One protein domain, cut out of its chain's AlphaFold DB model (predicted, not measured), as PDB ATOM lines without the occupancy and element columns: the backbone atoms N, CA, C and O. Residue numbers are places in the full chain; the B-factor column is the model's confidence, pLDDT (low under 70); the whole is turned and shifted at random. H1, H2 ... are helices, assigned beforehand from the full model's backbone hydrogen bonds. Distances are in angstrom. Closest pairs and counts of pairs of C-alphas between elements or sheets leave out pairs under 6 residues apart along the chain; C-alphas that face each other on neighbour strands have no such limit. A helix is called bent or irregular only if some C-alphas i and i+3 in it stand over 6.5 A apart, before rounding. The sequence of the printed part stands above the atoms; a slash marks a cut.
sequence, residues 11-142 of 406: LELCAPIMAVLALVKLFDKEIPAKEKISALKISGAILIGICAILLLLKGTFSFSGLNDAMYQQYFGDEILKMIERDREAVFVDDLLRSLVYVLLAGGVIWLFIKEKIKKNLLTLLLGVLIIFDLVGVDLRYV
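What this domain is: This is residues 11 to 142 of the 406 residues of the protein "YfhO family protein" of Flavobacteriaceae bacterium (UniProt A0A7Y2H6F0). A long helical hairpin of H2 and H3 makes a rod, with H3 as its spine and H2 and H4 packed on H3 at separate places, so that H3 runs between them. H1 lies lengthwise near one end of the rod and splays away from it, and its residues 11 to 22 stick out; near its first residues, H3 is hooked by a kink. The printed part has 132 residues with four named helices, H1, H2, H3 and H4 in that order, and no named strand; the class is all helix. The whole is loose, with a radius of gyration of the C-alphas of 19.6 A, and spans 64 by 31 by 25 A.

Where its parts are: H1 holds residues 11 to 27, beginning with C-alpha 11 at (302.215, 310.188, 171.435), and is 24.2 A long from first to last C-alpha. H2 holds residues 33 to 60 and is 40.9 A long; it is irregular, with C-alphas 56 and 59 7.3 A apart. H3, the longest helix, holds residues 68 to 113, begins with C-alpha 68 at (326.043, 294.825, 179.183) and measures 49.4 A. It has a kink of 138 degrees near residue 75 and is irregular, with C-alphas 74 and 77 9.5 A apart. H4 holds residues 119 to 141, measures 33.5 A and ends with C-alpha 141 at (312.666, 308.129, 188.957).

How they stand to each other: H1 and H2 are close but not clearly touching, their closest C-alphas, those of Leu 26 and Lys 36, being 6.8 A apart; they run opposite ways at a shallow tilt of 32 degrees. H1 and H4 are also close but not clearly touching, with the C-alphas of Phe 27 and Lys 119 closest at 7.3 A. H1 and H3 are near each other, with 6 pairs of C-alphas within 10 A. H2 and H3 touch and form a hairpin, opposite ways at a shallow tilt of 14 degrees; their closest C-alphas, those of Cys 51 and Leu 95, are 5.9 A apart. H3 touches H4 with residues 101 to 112 alone; the closest C-alphas are those of Ala 105 and Leu 126, at 6.4 A. H3 and H4 form a second hairpin, opposite ways at a shallow tilt of 7 degrees. H2 and H4 are apart. O i to N i+4 pairs within hydrogen-bond range number 12 of 13 in H1, 22 of 24 in H2, 39 of 42 in H3 and 17 of 19 in H4.

The domain as a whole: The two C-alphas farthest apart, those of Glu 30 and Tyr 74, are 64.7 A apart. The printed part has no cut and no long link: H1 to H2 and H3 to H4 are tight links, and H2 to H3 is a short one. The mean pLDDT of the printed part is 94.3, and no printed residue is under 70.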
ATOM      1  N   LEU A  11     303.105 311.232 170.921       83.50
ATOM      2  CA  LEU A  11     302.215 310.188 171.435       83.50
ATOM      3  C   LEU A  11     301.687 310.552 172.827       83.50
ATOM      4  O   LEU A  11     300.490 310.401 173.072       83.50
ATOM      5  N   GLU A  12     302.544 311.101 173.689       83.38
ATOM      6  CA  GLU A  12     302.185 311.608 175.020       83.38
ATOM      7  C   GLU A  12     301.168 312.754 174.965       83.38
ATOM      8  O   GLU A  12     300.379 312.907 175.890       83.38
ATOM      9  N   LEU A  13     301.121 313.529 173.875       83.31
ATOM     10  CA  LEU A  13     300.090 314.546 173.654       83.31
ATOM     11  C   LEU A  13     298.816 313.961 173.022       83.31
ATOM     12  O   LEU A  13     297.698 314.233 173.466       83.31
ATOM     13  N   CYS A  14     298.967 313.157 171.969       87.69
ATOM     14  CA  CYS A  14     297.850 312.634 171.186       87.69
ATOM     15  C   CYS A  14     297.000 311.627 171.970       87.69
ATOM     16  O   CYS A  14     295.772 311.651 171.855       87.69
ATOM     17  N   ALA A  15     297.614 310.757 172.777       89.50
ATOM     18  CA  ALA A  15     296.886 309.731 173.520       89.50
ATOM     19  C   ALA A  15     295.935 310.324 174.585       89.50
ATOM     20  O   ALA A  15     294.755 309.958 174.572       89.50
ATOM     21  N   PRO A  16     296.342 311.292 175.434       90.12
ATOM     22  CA  PRO A  16     295.420 311.982 176.336       90.12
ATOM     23  C   PRO A  16     294.309 312.741 175.610       90.12
ATOM     24  O   PRO A  16     293.159 312.686 176.044       90.12
ATOM     25  N   ILE A  17     294.603 313.404 174.484       90.19
ATOM     26  CA  ILE A  17     293.571 314.085 173.683       90.19
ATOM     27  C   ILE A  17     292.520 313.077 173.206       90.19
ATOM     28  O   ILE A  17     291.320 313.301 173.381       90.19
ATOM     29  N   MET A  18     292.952 311.938 172.662       92.00
ATOM     30  CA  MET A  18     292.055 310.860 172.244       92.00
ATOM     31  C   MET A  18     291.242 310.298 173.417       92.00
ATOM     32  O   MET A  18     290.042 310.060 173.268       92.00
ATOM     33  N   ALA A  19     291.849 310.143 174.597       91.75
ATOM     34  CA  ALA A  19     291.149 309.712 175.806       91.75
ATOM     35  C   ALA A  19     290.068 310.721 176.242       91.75
ATOM     36  O   ALA A  19     288.950 310.329 176.577       91.75
ATOM     37  N   VAL A  20     290.349 312.026 176.169       91.94
ATOM     38  CA  VAL A  20     289.362 313.081 176.455       91.94
ATOM     39  C   VAL A  20     288.217 313.052 175.440       91.94
ATOM     40  O   VAL A  20     287.051 313.120 175.833       91.94
ATOM     41  N   LEU A  21     288.507 312.885 174.147       92.81
ATOM     42  CA  LEU A  21     287.474 312.732 173.114       92.81
ATOM     43  C   LEU A  21     286.603 311.488 173.352       92.81
ATOM     44  O   LEU A  21     285.382 311.544 173.177       92.81
ATOM     45  N   ALA A  22     287.199 310.386 173.817       93.69
ATOM     46  CA  ALA A  22     286.460 309.193 174.214       93.69
ATOM     47  C   ALA A  22     285.524 309.468 175.404       93.69
ATOM     48  O   ALA A  22     284.371 309.038 175.378       93.69
ATOM     49  N   LEU A  23     285.956 310.245 176.408       94.06
ATOM     50  CA  LEU A  23     285.090 310.670 177.516       94.06
ATOM     51  C   LEU A  23     283.936 311.566 177.048       94.06
ATOM     52  O   LEU A  23     282.810 311.405 177.521       94.06
ATOM     53  N   VAL A  24     284.171 312.465 176.085       93.50
ATOM     54  CA  VAL A  24     283.103 313.286 175.484       93.50
ATOM     55  C   VAL A  24     282.029 312.393 174.858       93.50
ATOM     56  O   VAL A  24     280.844 312.578 175.134       93.50
ATOM     57  N   LYS A  25     282.429 311.379 174.081       94.38
ATOM     58  CA  LYS A  25     281.499 310.403 173.493       94.38
ATOM     59  C   LYS A  25     280.846 309.501 174.543       94.38
ATOM     60  O   LYS A  25     279.667 309.180 174.434       94.38
ATOM     61  N   LEU A  26     281.558 309.143 175.608       95.38
ATOM     62  CA  LEU A  26     280.996 308.384 176.725       95.38
ATOM     63  C   LEU A  26     279.858 309.155 177.420       95.38
ATOM     64  O   LEU A  26     278.850 308.553 177.803       95.38
ATOM     65  N   PHE A  27     279.992 310.476 177.556       94.62
ATOM     66  CA  PHE A  27     278.990 311.354 178.169       94.62
ATOM     67  C   PHE A  27     277.834 311.749 177.251       94.62
ATOM     68  O   PHE A  27     276.820 312.250 177.742       94.62
ATOM     69  N   ASP A  28     277.959 311.501 175.952       93.25
ATOM     70  CA  ASP A  28     276.918 311.784 174.975       93.25
ATOM     71  C   ASP A  28     275.680 310.912 175.229       93.25
ATOM     72  O   ASP A  28     275.767 309.682 175.282       93.25
ATOM     73  N   LYS A  29     274.519 311.541 175.430       89.25
ATOM     74  CA  LYS A  29     273.263 310.830 175.706       89.25
ATOM     75  C   LYS A  29     272.646 310.216 174.450       89.25
ATOM     76  O   LYS A  29     271.820 309.322 174.589       89.25
ATOM     77  N   GLU A  30     273.040 310.673 173.263       93.12
ATOM     78  CA  GLU A  30     272.525 310.155 171.992       93.12
ATOM     79  C   GLU A  30     273.079 308.759 171.677       93.12
ATOM     80  O   GLU A  30     272.446 307.986 170.964       93.12
ATOM     81  N   ILE A  31     274.230 308.402 172.258       93.50
ATOM     82  CA  ILE A  31     274.870 307.104 172.038       93.50
ATOM     83  C   ILE A  31     274.253 306.041 172.967       93.50
ATOM     84  O   ILE A  31     274.352 306.170 174.197       93.50
ATOM     85  N   PRO A  32     273.689 304.946 172.423       94.94
ATOM     86  CA  PRO A  32     273.083 303.884 173.219       94.94
ATOM     87  C   PRO A  32     274.070 303.210 174.182       94.94
ATOM     88  O   PRO A  32     275.220 302.922 173.845       94.94
ATOM     89  N   ALA A  33     273.593 302.827 175.372       93.69
ATOM     90  CA  ALA A  33     274.408 302.111 176.361       93.69
ATOM     91  C   ALA A  33     274.998 300.794 175.815       93.69
ATOM     92  O   ALA A  33     276.106 300.411 176.185       93.69
ATOM     93  N   LYS A  34     274.287 300.111 174.904       95.25
ATOM     94  CA  LYS A  34     274.765 298.884 174.247       95.25
ATOM     95  C   LYS A  34     276.051 299.126 173.451       95.25
ATOM     96  O   LYS A  34     276.978 298.325 173.556       95.25
ATOM     97  N   GLU A  35     276.124 300.232 172.713       96.06
ATOM     98  CA  GLU A  35     277.313 300.609 171.942       96.06
ATOM     99  C   GLU A  35     278.479 300.964 172.866       96.06
ATOM    100  O   GLU A  35     279.582 300.456 172.677       96.06
ATOM    101  N   LYS A  36     278.222 301.723 173.939       96.12
ATOM    102  CA  LYS A  36     279.239 302.062 174.952       96.12
ATOM    103  C   LYS A  36     279.820 300.820 175.628       96.12
ATOM    104  O   LYS A  36     281.033 300.711 175.779       96.12
ATOM    105  N   ILE A  37     278.972 299.856 176.001       96.94
ATOM    106  CA  ILE A  37     279.422 298.569 176.554       96.94
ATOM    107  C   ILE A  37     280.231 297.779 175.524       96.94
ATOM    108  O   ILE A  37     281.228 297.164 175.891       96.94
ATOM    109  N   SER A  38     279.818 297.777 174.256       96.75
ATOM    110  CA  SER A  38     280.566 297.100 173.195       96.75
ATOM    111  C   SER A  38     281.960 297.709 173.030       96.75
ATOM    112  O   SER A  38     282.948 296.982 173.047       96.75
ATOM    113  N   ALA A  39     282.051 299.039 172.962       95.94
ATOM    114  CA  ALA A  39     283.316 299.762 172.865       95.94
ATOM    115  C   ALA A  39     284.224 299.506 174.079       95.94
ATOM    116  O   ALA A  39     285.414 299.241 173.912       95.94
ATOM    117  N   LEU A  40     283.665 299.510 175.295       96.88
ATOM    118  CA  LEU A  40     284.408 299.197 176.516       96.88
ATOM    119  C   LEU A  40     284.948 297.760 176.510       96.88
ATOM    120  O   LEU A  40     286.096 297.530 176.873       96.88
ATOM    121  N   LYS A  41     284.139 296.786 176.077       97.00
ATOM    122  CA  LYS A  41     284.572 295.385 175.982       97.00
ATOM    123  C   LYS A  41     285.691 295.206 174.967       97.00
ATOM    124  O   LYS A  41     286.655 294.517 175.268       97.00
ATOM    125  N   ILE A  42     285.564 295.818 173.790       97.00
ATOM    126  CA  ILE A  42     286.570 295.716 172.726       97.00
ATOM    127  C   ILE A  42     287.880 296.369 173.179       97.00
ATOM    128  O   ILE A  42     288.920 295.725 173.136       97.00
ATOM    129  N   SER A  43     287.830 297.608 173.674       95.06
ATOM    130  CA  SER A  43     289.025 298.316 174.165       95.06
ATOM    131  C   SER A  43     289.685 297.600 175.345       95.06
ATOM    132  O   SER A  43     290.896 297.387 175.325       95.06
ATOM    133  N   GLY A  44     288.901 297.149 176.328       95.62
ATOM    134  CA  GLY A  44     289.400 296.354 177.449       95.62
ATOM    135  C   GLY A  44     290.025 295.033 176.999       95.62
ATOM    136  O   GLY A  44     291.123 294.708 177.434       95.62
ATOM    137  N   ALA A  45     289.382 294.297 176.087       96.69
ATOM    138  CA  ALA A  45     289.918 293.044 175.555       96.69
ATOM    139  C   ALA A  45     291.227 293.250 174.782       96.69
ATOM    140  O   ALA A  45     292.137 292.440 174.926       96.69
ATOM    141  N   ILE A  46     291.346 294.334 174.009       97.06
ATOM    142  CA  ILE A  46     292.589 294.684 173.311       97.06
ATOM    143  C   ILE A  46     293.703 294.964 174.324       97.06
ATOM    144  O   ILE A  46     294.766 294.360 174.227       97.06
ATOM    145  N   LEU A  47     293.470 295.830 175.315       95.69
ATOM    146  CA  LEU A  47     294.500 296.208 176.291       95.69
ATOM    147  C   LEU A  47     294.928 295.032 177.179       95.69
ATOM    148  O   LEU A  47     296.121 294.789 177.353       95.69
ATOM    149  N   ILE A  48     293.960 294.268 177.692       96.81
ATOM    150  CA  ILE A  48     294.222 293.053 178.474       96.81
ATOM    151  C   ILE A  48     294.939 292.015 177.606       96.81
ATOM    152  O   ILE A  48     295.899 291.401 178.061       96.81
ATOM    153  N   GLY A  49     294.504 291.842 176.355       97.25
ATOM    154  CA  GLY A  49     295.111 290.922 175.399       97.25
ATOM    155  C   GLY A  49     296.566 291.272 175.100       97.25
ATOM    156  O   GLY A  49     297.413 290.388 175.147       97.25
ATOM    157  N   ILE A  50     296.877 292.553 174.877       97.19
ATOM    158  CA  ILE A  50     298.255 293.027 174.694       97.19
ATOM    159  C   ILE A  50     299.095 292.709 175.935       97.19
ATOM    160  O   ILE A  50     300.153 292.099 175.798       97.19
ATOM    161  N   CYS A  51     298.620 293.044 177.140       96.19
ATOM    162  CA  CYS A  51     299.355 292.753 178.376       96.19
ATOM    163  C   CYS A  51     299.590 291.246 178.560       96.19
ATOM    164  O   CYS A  51     300.693 290.824 178.894       96.19
ATOM    165  N   ALA A  52     298.570 290.423 178.300       96.06
ATOM    166  CA  ALA A  52     298.661 288.970 178.405       96.06
ATOM    167  C   ALA A  52     299.640 288.376 177.383       96.06
ATOM    168  O   ALA A  52     300.458 287.534 177.741       96.06
ATOM    169  N   ILE A  53     299.598 288.833 176.128       97.25
ATOM    170  CA  ILE A  53     300.538 288.412 175.082       97.25
ATOM    171  C   ILE A  53     301.968 288.785 175.477       97.25
ATOM    172  O   ILE A  53     302.853 287.940 175.393       97.25
ATOM    173  N   LEU A  54     302.198 290.010 175.956       96.75
ATOM    174  CA  LEU A  54     303.524 290.455 176.390       96.75
ATOM    175  C   LEU A  54     304.045 289.651 177.592       96.75
ATOM    176  O   LEU A  54     305.212 289.270 177.602       96.75
ATOM    177  N   LEU A  55     303.183 289.319 178.560       95.44
ATOM    178  CA  LEU A  55     303.543 288.442 179.682       95.44
ATOM    179  C   LEU A  55     303.882 287.017 179.223       95.44
ATOM    180  O   LEU A  55     304.833 286.428 179.730       95.44
ATOM    181  N   LEU A  56     303.132 286.461 178.268       95.81
ATOM    182  CA  LEU A  56     303.385 285.122 177.725       95.81
ATOM    183  C   LEU A  56     304.679 285.070 176.904       95.81
ATOM    184  O   LEU A  56     305.424 284.096 176.986       95.81
ATOM    185  N   LEU A  57     304.958 286.120 176.131       96.44
ATOM    186  CA  LEU A  57     306.146 286.214 175.283       96.44
ATOM    187  C   LEU A  57     307.403 286.669 176.032       96.44
ATOM    188  O   LEU A  57     308.482 286.613 175.445       96.44
ATOM    189  N   LYS A  58     307.313 287.058 177.312       93.75
ATOM    190  CA  LYS A  58     308.447 287.622 178.066       93.75
ATOM    191  C   LYS A  58     309.701 286.742 178.038       93.75
ATOM    192  O   LYS A  58     310.800 287.260 177.925       93.75
ATOM    193  N   GLY A  59     309.540 285.414 178.065       91.81
ATOM    194  CA  GLY A  59     310.660 284.463 178.042       91.81
ATOM    195  C   GLY A  59     311.424 284.409 176.712       91.81
ATOM    196  O   GLY A  59     312.453 283.750 176.632       91.81
ATOM    197  N   THR A  60     310.926 285.080 175.668       94.56
ATOM    198  CA  THR A  60     311.617 285.243 174.378       94.56
ATOM    199  C   THR A  60     312.475 286.510 174.323       94.56
ATOM    200  O   THR A  60     313.240 286.681 173.376       94.56
ATOM    201  N   PHE A  61     312.360 287.404 175.311       95.06
ATOM    202  CA  PHE A  61     313.123 288.647 175.359       95.06
ATOM    203  C   PHE A  61     314.458 288.421 176.064       95.06
ATOM    204  O   PHE A  61     314.530 287.711 177.063       95.06
ATOM    205  N   SER A  62     315.523 289.036 175.545       92.19
ATOM    206  CA  SER A  62     316.871 288.903 176.111       92.19
ATOM    207  C   SER A  62     317.080 289.724 177.383       92.19
ATOM    208  O   SER A  62     318.011 289.443 178.123       92.19
ATOM    209  N   PHE A  63     316.271 290.768 177.605       94.56
ATOM    210  CA  PHE A  63     316.470 291.778 178.659       94.56
ATOM    211  C   PHE A  63     317.887 292.389 178.690       94.56
ATOM    212  O   PHE A  63     318.324 292.944 179.703       94.56
ATOM    213  N   SER A  64     318.580 292.345 177.551       93.00
ATOM    214  CA  SER A  64     319.923 292.886 177.390       93.00
ATOM    215  C   SER A  64     319.907 294.398 177.143       93.00
ATOM    216  O   SER A  64     318.948 294.971 176.622       93.00
ATOM    217  N   GLY A  65     320.993 295.054 177.527       92.00
ATOM    218  CA  GLY A  65     321.223 296.488 177.440       92.00
ATOM    219  C   GLY A  65     322.501 296.812 176.671       92.00
ATOM    220  O   GLY A  65     323.393 295.982 176.513       92.00
ATOM    221  N   LEU A  66     322.607 298.059 176.201       89.69
ATOM    222  CA  LEU A  66     323.740 298.532 175.388       89.69
ATOM    223  C   LEU A  66     325.097 298.411 176.103       89.69
ATOM    224  O   LEU A  66     326.112 298.182 175.457       89.69
ATOM    225  N   ASN A  67     325.101 298.546 177.431       90.75
ATOM    226  CA  ASN A  67     326.311 298.551 178.253       90.75
ATOM    227  C   ASN A  67     326.629 297.181 178.872       90.75
ATOM    228  O   ASN A  67     327.535 297.084 179.694       90.75
ATOM    229  N   ASP A  68     325.908 296.121 178.509       93.19
ATOM    230  CA  ASP A  68     326.043 294.825 179.183       93.19
ATOM    231  C   ASP A  68     327.418 294.192 178.970       93.19
ATOM    232  O   ASP A  68     327.985 293.660 179.919       93.19
ATOM    233  N   ALA A  69     328.013 294.342 177.781       91.81
ATOM    234  CA  ALA A  69     329.384 293.896 177.520       91.81
ATOM    235  C   ALA A  69     330.403 294.597 178.440       91.81
ATOM    236  O   ALA A  69     331.331 293.973 178.950       91.81
ATOM    237  N   MET A  70     330.192 295.891 178.700       90.12
ATOM    238  CA  MET A  70     331.014 296.669 179.621       90.12
ATOM    239  C   MET A  70     330.802 296.201 181.069       90.12
ATOM    240  O   MET A  70     331.771 295.966 181.788       90.12
ATOM    241  N   TYR A  71     329.552 296.010 181.504       91.50
ATOM    242  CA  TYR A  71     329.256 295.509 182.850       91.50
ATOM    243  C   TYR A  71     329.818 294.108 183.085       91.50
ATOM    244  O   TYR A  71     330.372 293.849 184.150       91.50
ATOM    245  N   GLN A  72     329.751 293.240 182.079       92.38
ATOM    246  CA  GLN A  72     330.351 291.912 182.118       92.38
ATOM    247  C   GLN A  72     331.868 291.989 182.309       92.38
ATOM    248  O   GLN A  72     332.421 291.268 183.134       92.38
ATOM    249  N   GLN A  73     332.542 292.894 181.594       91.94
ATOM    250  CA  GLN A  73     333.988 293.075 181.698       91.94
ATOM    251  C   GLN A  73     334.426 293.591 183.078       91.94
ATOM    252  O   GLN A  73     335.437 293.130 183.602       91.94
ATOM    253  N   TYR A  74     333.690 294.540 183.666       90.75
ATOM    254  CA  TYR A  74     334.070 295.152 184.948       90.75
ATOM    255  C   TYR A  74     333.605 294.368 186.180       90.75
ATOM    256  O   TYR A  74     334.309 294.356 187.188       90.75
ATOM    257  N   PHE A  75     332.429 293.741 186.122       92.56
ATOM    258  CA  PHE A  75     331.764 293.146 187.287       92.56
ATOM    259  C   PHE A  75     331.520 291.635 187.160       92.56
ATOM    260  O   PHE A  75     331.133 290.997 188.139       92.56
ATOM    261  N   GLY A  76     331.768 291.048 185.985       92.62
ATOM    262  CA  GLY A  76     331.577 289.626 185.711       92.62
ATOM    263  C   GLY A  76     330.130 289.220 185.407       92.62
ATOM    264  O   GLY A  76     329.179 289.992 185.542       92.62
ATOM    265  N   ASP A  77     329.964 287.959 185.001       93.06
ATOM    266  CA  ASP A  77     328.688 287.395 184.532       93.06
ATOM    267  C   ASP A  77     327.593 287.341 185.605       93.06
ATOM    268  O   ASP A  77     326.404 287.391 185.288       93.06
ATOM    269  N   GLU A  78     327.967 287.178 186.875       93.12
ATOM    270  CA  GLU A  78     326.998 287.022 187.964       93.12
ATOM    271  C   GLU A  78     326.199 288.309 188.187       93.12
ATOM    272  O   GLU A  78     324.967 288.268 188.234       93.12
ATOM    273  N   ILE A  79     326.888 289.453 188.232       93.00
ATOM    274  CA  ILE A  79     326.254 290.771 188.343       93.00
ATOM    275  C   ILE A  79     325.407 291.065 187.107       93.00
ATOM    276  O   ILE A  79     324.276 291.532 187.249       93.00
ATOM    277  N   LEU A  80     325.892 290.733 185.905       93.69
ATOM    278  CA  LEU A  80     325.111 290.924 184.685       93.69
ATOM    279  C   LEU A  80     323.781 290.153 184.733       93.69
ATOM    280  O   LEU A  80     322.728 290.728 184.467       93.69
ATOM    281  N   LYS A  81     323.795 288.886 185.161       93.31
ATOM    282  CA  LYS A  81     322.566 288.085 185.306       93.31
ATOM    283  C   LYS A  81     321.601 288.644 186.350       93.31
ATOM    284  O   LYS A  81     320.390 288.489 186.197       93.31
ATOM    285  N   MET A  82     322.102 289.256 187.425       94.25
ATOM    286  CA  MET A  82     321.242 289.948 188.393       94.25
ATOM    287  C   MET A  82     320.568 291.165 187.750       94.25
ATOM    288  O   MET A  82     319.357 291.315 187.870       94.25
ATOM    289  N   ILE A  83     321.319 291.964 186.987       94.06
ATOM    290  CA  ILE A  83     320.782 293.117 186.251       94.06
ATOM    291  C   ILE A  83     319.707 292.680 185.240       94.06
ATOM    292  O   ILE A  83     318.654 293.309 185.151       94.06
ATOM    293  N   GLU A  84     319.942 291.604 184.484       94.38
ATOM    294  CA  GLU A  84     318.957 291.051 183.542       94.38
ATOM    295  C   GLU A  84     317.668 290.612 184.254       94.38
ATOM    296  O   GLU A  84     316.569 290.929 183.793       94.38
ATOM    297  N   ARG A  85     317.787 289.944 185.410       94.38
ATOM    298  CA  ARG A  85     316.630 289.552 186.232       94.38
ATOM    299  C   ARG A  85     315.855 290.752 186.758       94.38
ATOM    300  O   ARG A  85     314.628 290.720 186.733       94.38
ATOM    301  N   ASP A  86     316.541 291.802 187.195       94.75
ATOM    302  CA  ASP A  86     315.886 293.023 187.663       94.75
ATOM    303  C   ASP A  86     315.133 293.721 186.522       94.75
ATOM    304  O   ASP A  86     314.005 294.177 186.707       94.75
ATOM    305  N   ARG A  87     315.694 293.743 185.305       95.12
ATOM    306  CA  ARG A  87     315.001 294.268 184.114       95.12
ATOM    307  C   ARG A  87     313.759 293.450 183.764       95.12
ATOM    308  O   ARG A  87     312.719 294.034 183.455       95.12
ATOM    309  N   GLU A  88     313.848 292.120 183.821       96.19
ATOM    310  CA  GLU A  88     312.685 291.245 183.637       96.19
ATOM    311  C   GLU A  88     311.619 291.505 184.711       96.19
ATOM    312  O   GLU A  88     310.435 291.616 184.384       96.19
ATOM    313  N   ALA A  89     312.023 291.643 185.976       95.44
ATOM    314  CA  ALA A  89     311.114 291.925 187.081       95.44
ATOM    315  C   ALA A  89     310.379 293.258 186.878       95.44
ATOM    316  O   ALA A  89     309.151 293.283 186.921       95.44
ATOM    317  N   VAL A  90     311.100 294.334 186.543       94.25
ATOM    318  CA  VAL A  90     310.506 295.647 186.236       94.25
ATOM    319  C   VAL A  90     309.494 295.546 185.092       94.25
ATOM    320  O   VAL A  90     308.403 296.108 185.184       94.25
ATOM    321  N   PHE A  91     309.821 294.804 184.030       95.81
ATOM    322  CA  PHE A  91     308.914 294.583 182.904       95.81
ATOM    323  C   PHE A  91     307.622 293.866 183.327       95.81
ATOM    324  O   PHE A  91     306.524 294.284 182.954       95.81
ATOM    325  N   VAL A  92     307.734 292.794 184.116       96.00
ATOM    326  CA  VAL A  92     306.577 292.031 184.609       96.00
ATOM    327  C   VAL A  92     305.718 292.877 185.547       96.00
ATOM    328  O   VAL A  92     304.496 292.909 185.383       96.00
ATOM    329  N   ASP A  93     306.338 293.588 186.483       94.81
ATOM    330  CA  ASP A  93     305.642 294.434 187.450       94.81
ATOM    331  C   ASP A  93     304.872 295.566 186.757       94.81
ATOM    332  O   ASP A  93     303.711 295.820 187.093       94.81
ATOM    333  N   ASP A  94     305.457 296.201 185.735       94.81
ATOM    334  CA  ASP A  94     304.781 297.242 184.954       94.81
ATOM    335  C   ASP A  94     303.607 296.692 184.131       94.81
ATOM    336  O   ASP A  94     302.562 297.347 184.038       94.81
ATOM    337  N   LEU A  95     303.714 295.476 183.584       96.00
ATOM    338  CA  LEU A  95     302.598 294.822 182.890       96.00
ATOM    339  C   LEU A  95     301.451 294.470 183.842       96.00
ATOM    340  O   LEU A  95     300.284 294.710 183.518       96.00
ATOM    341  N   LEU A  96     301.763 293.931 185.022       95.75
ATOM    342  CA  LEU A  96     300.761 293.615 186.038       95.75
ATOM    343  C   LEU A  96     300.094 294.886 186.574       95.75
ATOM    344  O   LEU A  96     298.864 294.933 186.669       95.75
ATOM    345  N   ARG A  97     300.868 295.942 186.855       94.62
ATOM    346  CA  ARG A  97     300.325 297.245 187.263       94.62
ATOM    347  C   ARG A  97     299.402 297.817 186.185       94.62
ATOM    348  O   ARG A  97     298.282 298.220 186.497       94.62
ATOM    349  N   SER A  98     299.829 297.791 184.922       95.19
ATOM    350  CA  SER A  98     299.020 298.256 183.786       95.19
ATOM    351  C   SER A  98     297.696 297.498 183.691       95.19
ATOM    352  O   SER A  98     296.639 298.112 183.537       95.19
ATOM    353  N   LEU A  99     297.721 296.172 183.861       96.38
ATOM    354  CA  LEU A  99     296.515 295.344 183.865       96.38
ATOM    355  C   LEU A  99     295.544 295.752 184.984       96.38
ATOM    356  O   LEU A  99     294.342 295.881 184.739       96.38
ATOM    357  N   VAL A 100     296.054 296.003 186.193       96.62
ATOM    358  CA  VAL A 100     295.246 296.484 187.324       96.62
ATOM    359  C   VAL A 100     294.584 297.825 186.993       96.62
ATOM    360  O   VAL A 100     293.370 297.953 187.161       96.62
ATOM    361  N   TYR A 101     295.322 298.802 186.458       95.88
ATOM    362  CA  TYR A 101     294.748 300.106 186.096       95.88
ATOM    363  C   TYR A 101     293.726 300.021 184.961       95.88
ATOM    364  O   TYR A 101     292.687 300.680 185.033       95.88
ATOM    365  N   VAL A 102     293.951 299.170 183.954       96.12
ATOM    366  CA  VAL A 102     292.974 298.913 182.882       96.12
ATOM    367  C   VAL A 102     291.675 298.341 183.454       96.12
ATOM    368  O   VAL A 102     290.589 298.797 183.090       96.12
ATOM    369  N   LEU A 103     291.764 297.379 184.378       97.06
ATOM    370  CA  LEU A 103     290.594 296.783 185.026       97.06
ATOM    371  C   LEU A 103     289.853 297.787 185.917       97.06
ATOM    372  O   LEU A 103     288.624 297.857 185.859       97.06
ATOM    373  N   LEU A 104     290.573 298.593 186.703       98.00
ATOM    374  CA  LEU A 104     289.982 299.625 187.558       98.00
ATOM    375  C   LEU A 104     289.295 300.719 186.730       98.00
ATOM    376  O   LEU A 104     288.124 301.021 186.967       98.00
ATOM    377  N   ALA A 105     289.978 301.269 185.722       97.12
ATOM    378  CA  ALA A 105     289.412 302.278 184.833       97.12
ATOM    379  C   ALA A 105     288.204 301.721 184.065       97.12
ATOM    380  O   ALA A 105     287.149 302.359 184.008       97.12
ATOM    381  N   GLY A 106     288.317 300.498 183.540       97.25
ATOM    382  CA  GLY A 106     287.221 299.811 182.866       97.25
ATOM    383  C   GLY A 106     286.021 299.565 183.782       97.25
ATOM    384  O   GLY A 106     284.884 299.797 183.373       97.25
ATOM    385  N   GLY A 107     286.252 299.174 185.037       97.81
ATOM    386  CA  GLY A 107     285.212 299.000 186.052       97.81
ATOM    387  C   GLY A 107     284.496 300.308 186.397       97.81
ATOM    388  O   GLY A 107     283.266 300.352 186.440       97.81
ATOM    389  N   VAL A 108     285.248 301.397 186.563       97.94
ATOM    390  CA  VAL A 108     284.712 302.745 186.807       97.94
ATOM    391  C   VAL A 108     283.854 303.221 185.622       97.94
ATOM    392  O   VAL A 108     282.721 303.668 185.822       97.94
ATOM    393  N   ILE A 109     284.319 303.031 184.382       97.81
ATOM    394  CA  ILE A 109     283.542 303.338 183.166       97.81
ATOM    395  C   ILE A 109     282.288 302.457 183.070       97.81
ATOM    396  O   ILE A 109     281.200 302.948 182.758       97.81
ATOM    397  N   TRP A 110     282.400 301.164 183.374       97.94
ATOM    398  CA  TRP A 110     281.274 300.233 183.362       97.94
ATOM    399  C   TRP A 110     280.177 300.633 184.357       97.94
ATOM    400  O   TRP A 110     278.999 300.642 183.990       97.94
ATOM    401  N   LEU A 111     280.547 301.023 185.584       98.00
ATOM    402  CA  LEU A 111     279.605 301.513 186.598       98.00
ATOM    403  C   LEU A 111     278.840 302.748 186.114       98.00
ATOM    404  O   LEU A 111     277.640 302.865 186.365       98.00
ATOM    405  N   PHE A 112     279.508 303.650 185.393       97.50
ATOM    406  CA  PHE A 112     278.861 304.815 184.793       97.50
ATOM    407  C   PHE A 112     277.873 304.422 183.687       97.50
ATOM    408  O   PHE A 112     276.739 304.893 183.699       97.50
ATOM    409  N   ILE A 113     278.250 303.518 182.773       96.62
ATOM    410  CA  ILE A 113     277.348 303.055 181.700       96.62
ATOM    411  C   ILE A 113     276.128 302.311 182.272       96.62
ATOM    412  O   ILE A 113     275.048 302.342 181.687       96.62
ATOM    413  N   LYS A 114     276.280 301.655 183.430       96.19
ATOM    414  CA  LYS A 114     275.188 301.026 184.193       96.19
ATOM    415  C   LYS A 114     274.406 301.995 185.084       96.19
ATOM    416  O   LYS A 114     273.611 301.538 185.902       96.19
ATOM    417  N   GLU A 115     274.647 303.297 184.943       94.56
ATOM    418  CA  GLU A 115     273.984 304.375 185.682       94.56
ATOM    419  C   GLU A 115     274.128 304.268 187.213       94.56
ATOM    420  O   GLU A 115     273.345 304.839 187.969       94.56
ATOM    421  N   LYS A 116     275.153 303.554 187.705       97.19
ATOM    422  CA  LYS A 116     275.435 303.413 189.146       97.19
ATOM    423  C   LYS A 116     276.151 304.628 189.730       97.19
ATOM    424  O   LYS A 116     276.042 304.880 190.927       97.19
ATOM    425  N   ILE A 117     276.869 305.379 188.897       97.31
ATOM    426  CA  ILE A 117     277.590 306.598 189.281       97.31
ATOM    427  C   ILE A 117     277.319 307.726 188.280       97.31
ATOM    428  O   ILE A 117     277.041 307.486 187.108       97.31
ATOM    429  N   LYS A 118     277.409 308.978 188.742       96.25
ATOM    430  CA  LYS A 118     277.213 310.180 187.910       96.25
ATOM    431  C   LYS A 118     278.523 310.624 187.253       96.25
ATOM    432  O   LYS A 118     279.603 310.300 187.738       96.25
ATOM    433  N   LYS A 119     278.419 311.465 186.213       94.75
ATOM    434  CA  LYS A 119     279.568 311.984 185.443       94.75
ATOM    435  C   LYS A 119     280.679 312.584 186.320       94.75
ATOM    436  O   LYS A 119     281.838 312.262 186.120       94.75
ATOM    437  N   ASN A 120     280.326 313.385 187.333       94.75
ATOM    438  CA  ASN A 120     281.316 314.052 188.187       94.75
ATOM    439  C   ASN A 120     282.122 313.037 189.010       94.75
ATOM    440  O   ASN A 120     283.324 313.205 189.179       94.75
ATOM    441  N   LEU A 121     281.463 311.978 189.494       96.56
ATOM    442  CA  LEU A 121     282.124 310.924 190.258       96.56
ATOM    443  C   LEU A 121     282.994 310.044 189.350       96.56
ATOM    444  O   LEU A 121     284.100 309.705 189.749       96.56
ATOM    445  N   LEU A 122     282.549 309.741 188.122       97.25
ATOM    446  CA  LEU A 122     283.395 309.080 187.118       97.25
ATOM    447  C   LEU A 122     284.678 309.889 186.874       97.25
ATOM    448  O   LEU A 122     285.771 309.339 186.965       97.25
ATOM    449  N   THR A 123     284.547 311.185 186.576       95.50
ATOM    450  CA  THR A 123     285.691 312.064 186.301       95.50
ATOM    451  C   THR A 123     286.649 312.129 187.487       95.50
ATOM    452  O   THR A 123     287.854 312.033 187.284       95.50
ATOM    453  N   LEU A 124     286.129 312.237 188.715       97.38
ATOM    454  CA  LEU A 124     286.949 312.219 189.925       97.38
ATOM    455  C   LEU A 124     287.712 310.896 190.069       97.38
ATOM    456  O   LEU A 124     288.919 310.920 190.266       97.38
ATOM    457  N   LEU A 125     287.032 309.752 189.944       97.88
ATOM    458  CA  LEU A 125     287.655 308.434 190.107       97.88
ATOM    459  C   LEU A 125     288.723 308.165 189.042       97.88
ATOM    460  O   LEU A 125     289.798 307.680 189.378       97.88
ATOM    461  N   LEU A 126     288.462 308.515 187.779       97.19
ATOM    462  CA  LEU A 126     289.470 308.408 186.720       97.19
ATOM    463  C   LEU A 126     290.651 309.354 186.967       97.19
ATOM    464  O   LEU A 126     291.792 308.940 186.804       97.19
ATOM    465  N   GLY A 127     290.396 310.592 187.404       96.25
ATOM    466  CA  GLY A 127     291.454 311.540 187.756       96.25
ATOM    467  C   GLY A 127     292.333 311.039 188.902       96.25
ATOM    468  O   GLY A 127     293.552 311.118 188.812       96.25
ATOM    469  N   VAL A 128     291.728 310.456 189.941       97.69
ATOM    470  CA  VAL A 128     292.457 309.816 191.046       97.69
ATOM    471  C   VAL A 128     293.310 308.658 190.527       97.69
ATOM    472  O   VAL A 128     294.497 308.622 190.829       97.69
ATOM    473  N   LEU A 129     292.760 307.755 189.707       96.94
ATOM    474  CA  LEU A 129     293.533 306.646 189.131       96.94
ATOM    475  C   LEU A 129     294.740 307.141 188.322       96.94
ATOM    476  O   LEU A 129     295.833 306.616 188.500       96.94
ATOM    477  N   ILE A 130     294.556 308.167 187.486       94.94
ATOM    478  CA  ILE A 130     295.639 308.763 186.689       94.94
ATOM    479  C   ILE A 130     296.716 309.366 187.596       94.94
ATOM    480  O   ILE A 130     297.897 309.128 187.373       94.94
ATOM    481  N   ILE A 131     296.326 310.125 188.624       96.12
ATOM    482  CA  ILE A 131     297.284 310.735 189.559       96.12
ATOM    483  C   ILE A 131     298.084 309.657 190.289       96.12
ATOM    484  O   ILE A 131     299.301 309.768 190.370       96.12
ATOM    485  N   PHE A 132     297.427 308.618 190.810       96.00
ATOM    486  CA  PHE A 132     298.118 307.547 191.530       96.00
ATOM    487  C   PHE A 132     299.059 306.740 190.629       96.00
ATOM    488  O   PHE A 132     300.127 306.346 191.093       96.00
ATOM    489  N   ASP A 133     298.701 306.519 189.361       94.00
ATOM    490  CA  ASP A 133     299.599 305.868 188.406       94.00
ATOM    491  C   ASP A 133     300.811 306.755 188.111       94.00
ATOM    492  O   ASP A 133     301.938 306.345 188.373       94.00
ATOM    493  N   LEU A 134     300.590 307.998 187.670       92.50
ATOM    494  CA  LEU A 134     301.674 308.908 187.293       92.50
ATOM    495  C   LEU A 134     302.606 309.218 188.469       92.50
ATOM    496  O   LEU A 134     303.810 309.038 188.342       92.50
ATOM    497  N   VAL A 135     302.070 309.574 189.641       93.94
ATOM    498  CA  VAL A 135     302.892 309.832 190.838       93.94
ATOM    499  C   VAL A 135     303.656 308.576 191.258       93.94
ATOM    500  O   VAL A 135     304.822 308.664 191.634       93.94
ATOM    501  N   GLY A 136     303.027 307.401 191.182       92.06
ATOM    502  CA  GLY A 136     303.694 306.137 191.486       92.06
ATOM    503  C   GLY A 136     304.851 305.838 190.531       92.06
ATOM    504  O   GLY A 136     305.886 305.336 190.965       92.06
ATOM    505  N   VAL A 137     304.703 306.165 189.244       90.44
ATOM    506  CA  VAL A 137     305.775 306.039 188.250       90.44
ATOM    507  C   VAL A 137     306.883 307.057 188.496       90.44
ATOM    508  O   VAL A 137     308.045 306.661 188.547       90.44
ATOM    509  N   ASP A 138     306.530 308.325 188.692       90.44
ATOM    510  CA  ASP A 138     307.476 309.429 188.855       90.44
ATOM    511  C   ASP A 138     308.359 309.247 190.098       90.44
ATOM    512  O   ASP A 138     309.569 309.471 190.040       90.44
ATOM    513  N   LEU A 139     307.791 308.739 191.199       91.62
ATOM    514  CA  LEU A 139     308.534 308.437 192.430       91.62
ATOM    515  C   LEU A 139     309.565 307.306 192.270       91.62
ATOM    516  O   LEU A 139     310.437 307.161 193.122       91.62
ATOM    517  N   ARG A 140     309.515 306.503 191.198       88.44
ATOM    518  CA  ARG A 140     310.597 305.548 190.888       88.44
ATOM    519  C   ARG A 140     311.814 306.233 190.277       88.44
ATOM    520  O   ARG A 140     312.906 305.684 190.359       88.44
ATOM    521  N   TYR A 141     311.613 307.389 189.644       85.50
ATOM    522  CA  TYR A 141     312.666 308.129 188.957       85.50
ATOM    523  C   TYR A 141     313.314 309.188 189.851       85.50
ATOM    524  O   TYR A 141     314.532 309.320 189.836       85.50
ATOM    525  N   VAL A 142     312.514 309.930 190.625       87.56
ATOM    526  CA  VAL A 142     313.004 310.904 191.612       87.56
ATOM    527  C   VAL A 142     312.198 310.761 192.897       87.56
ATOM    528  O   VAL A 142     310.989 310.987 192.915       87.56
TER     529      VAL A 142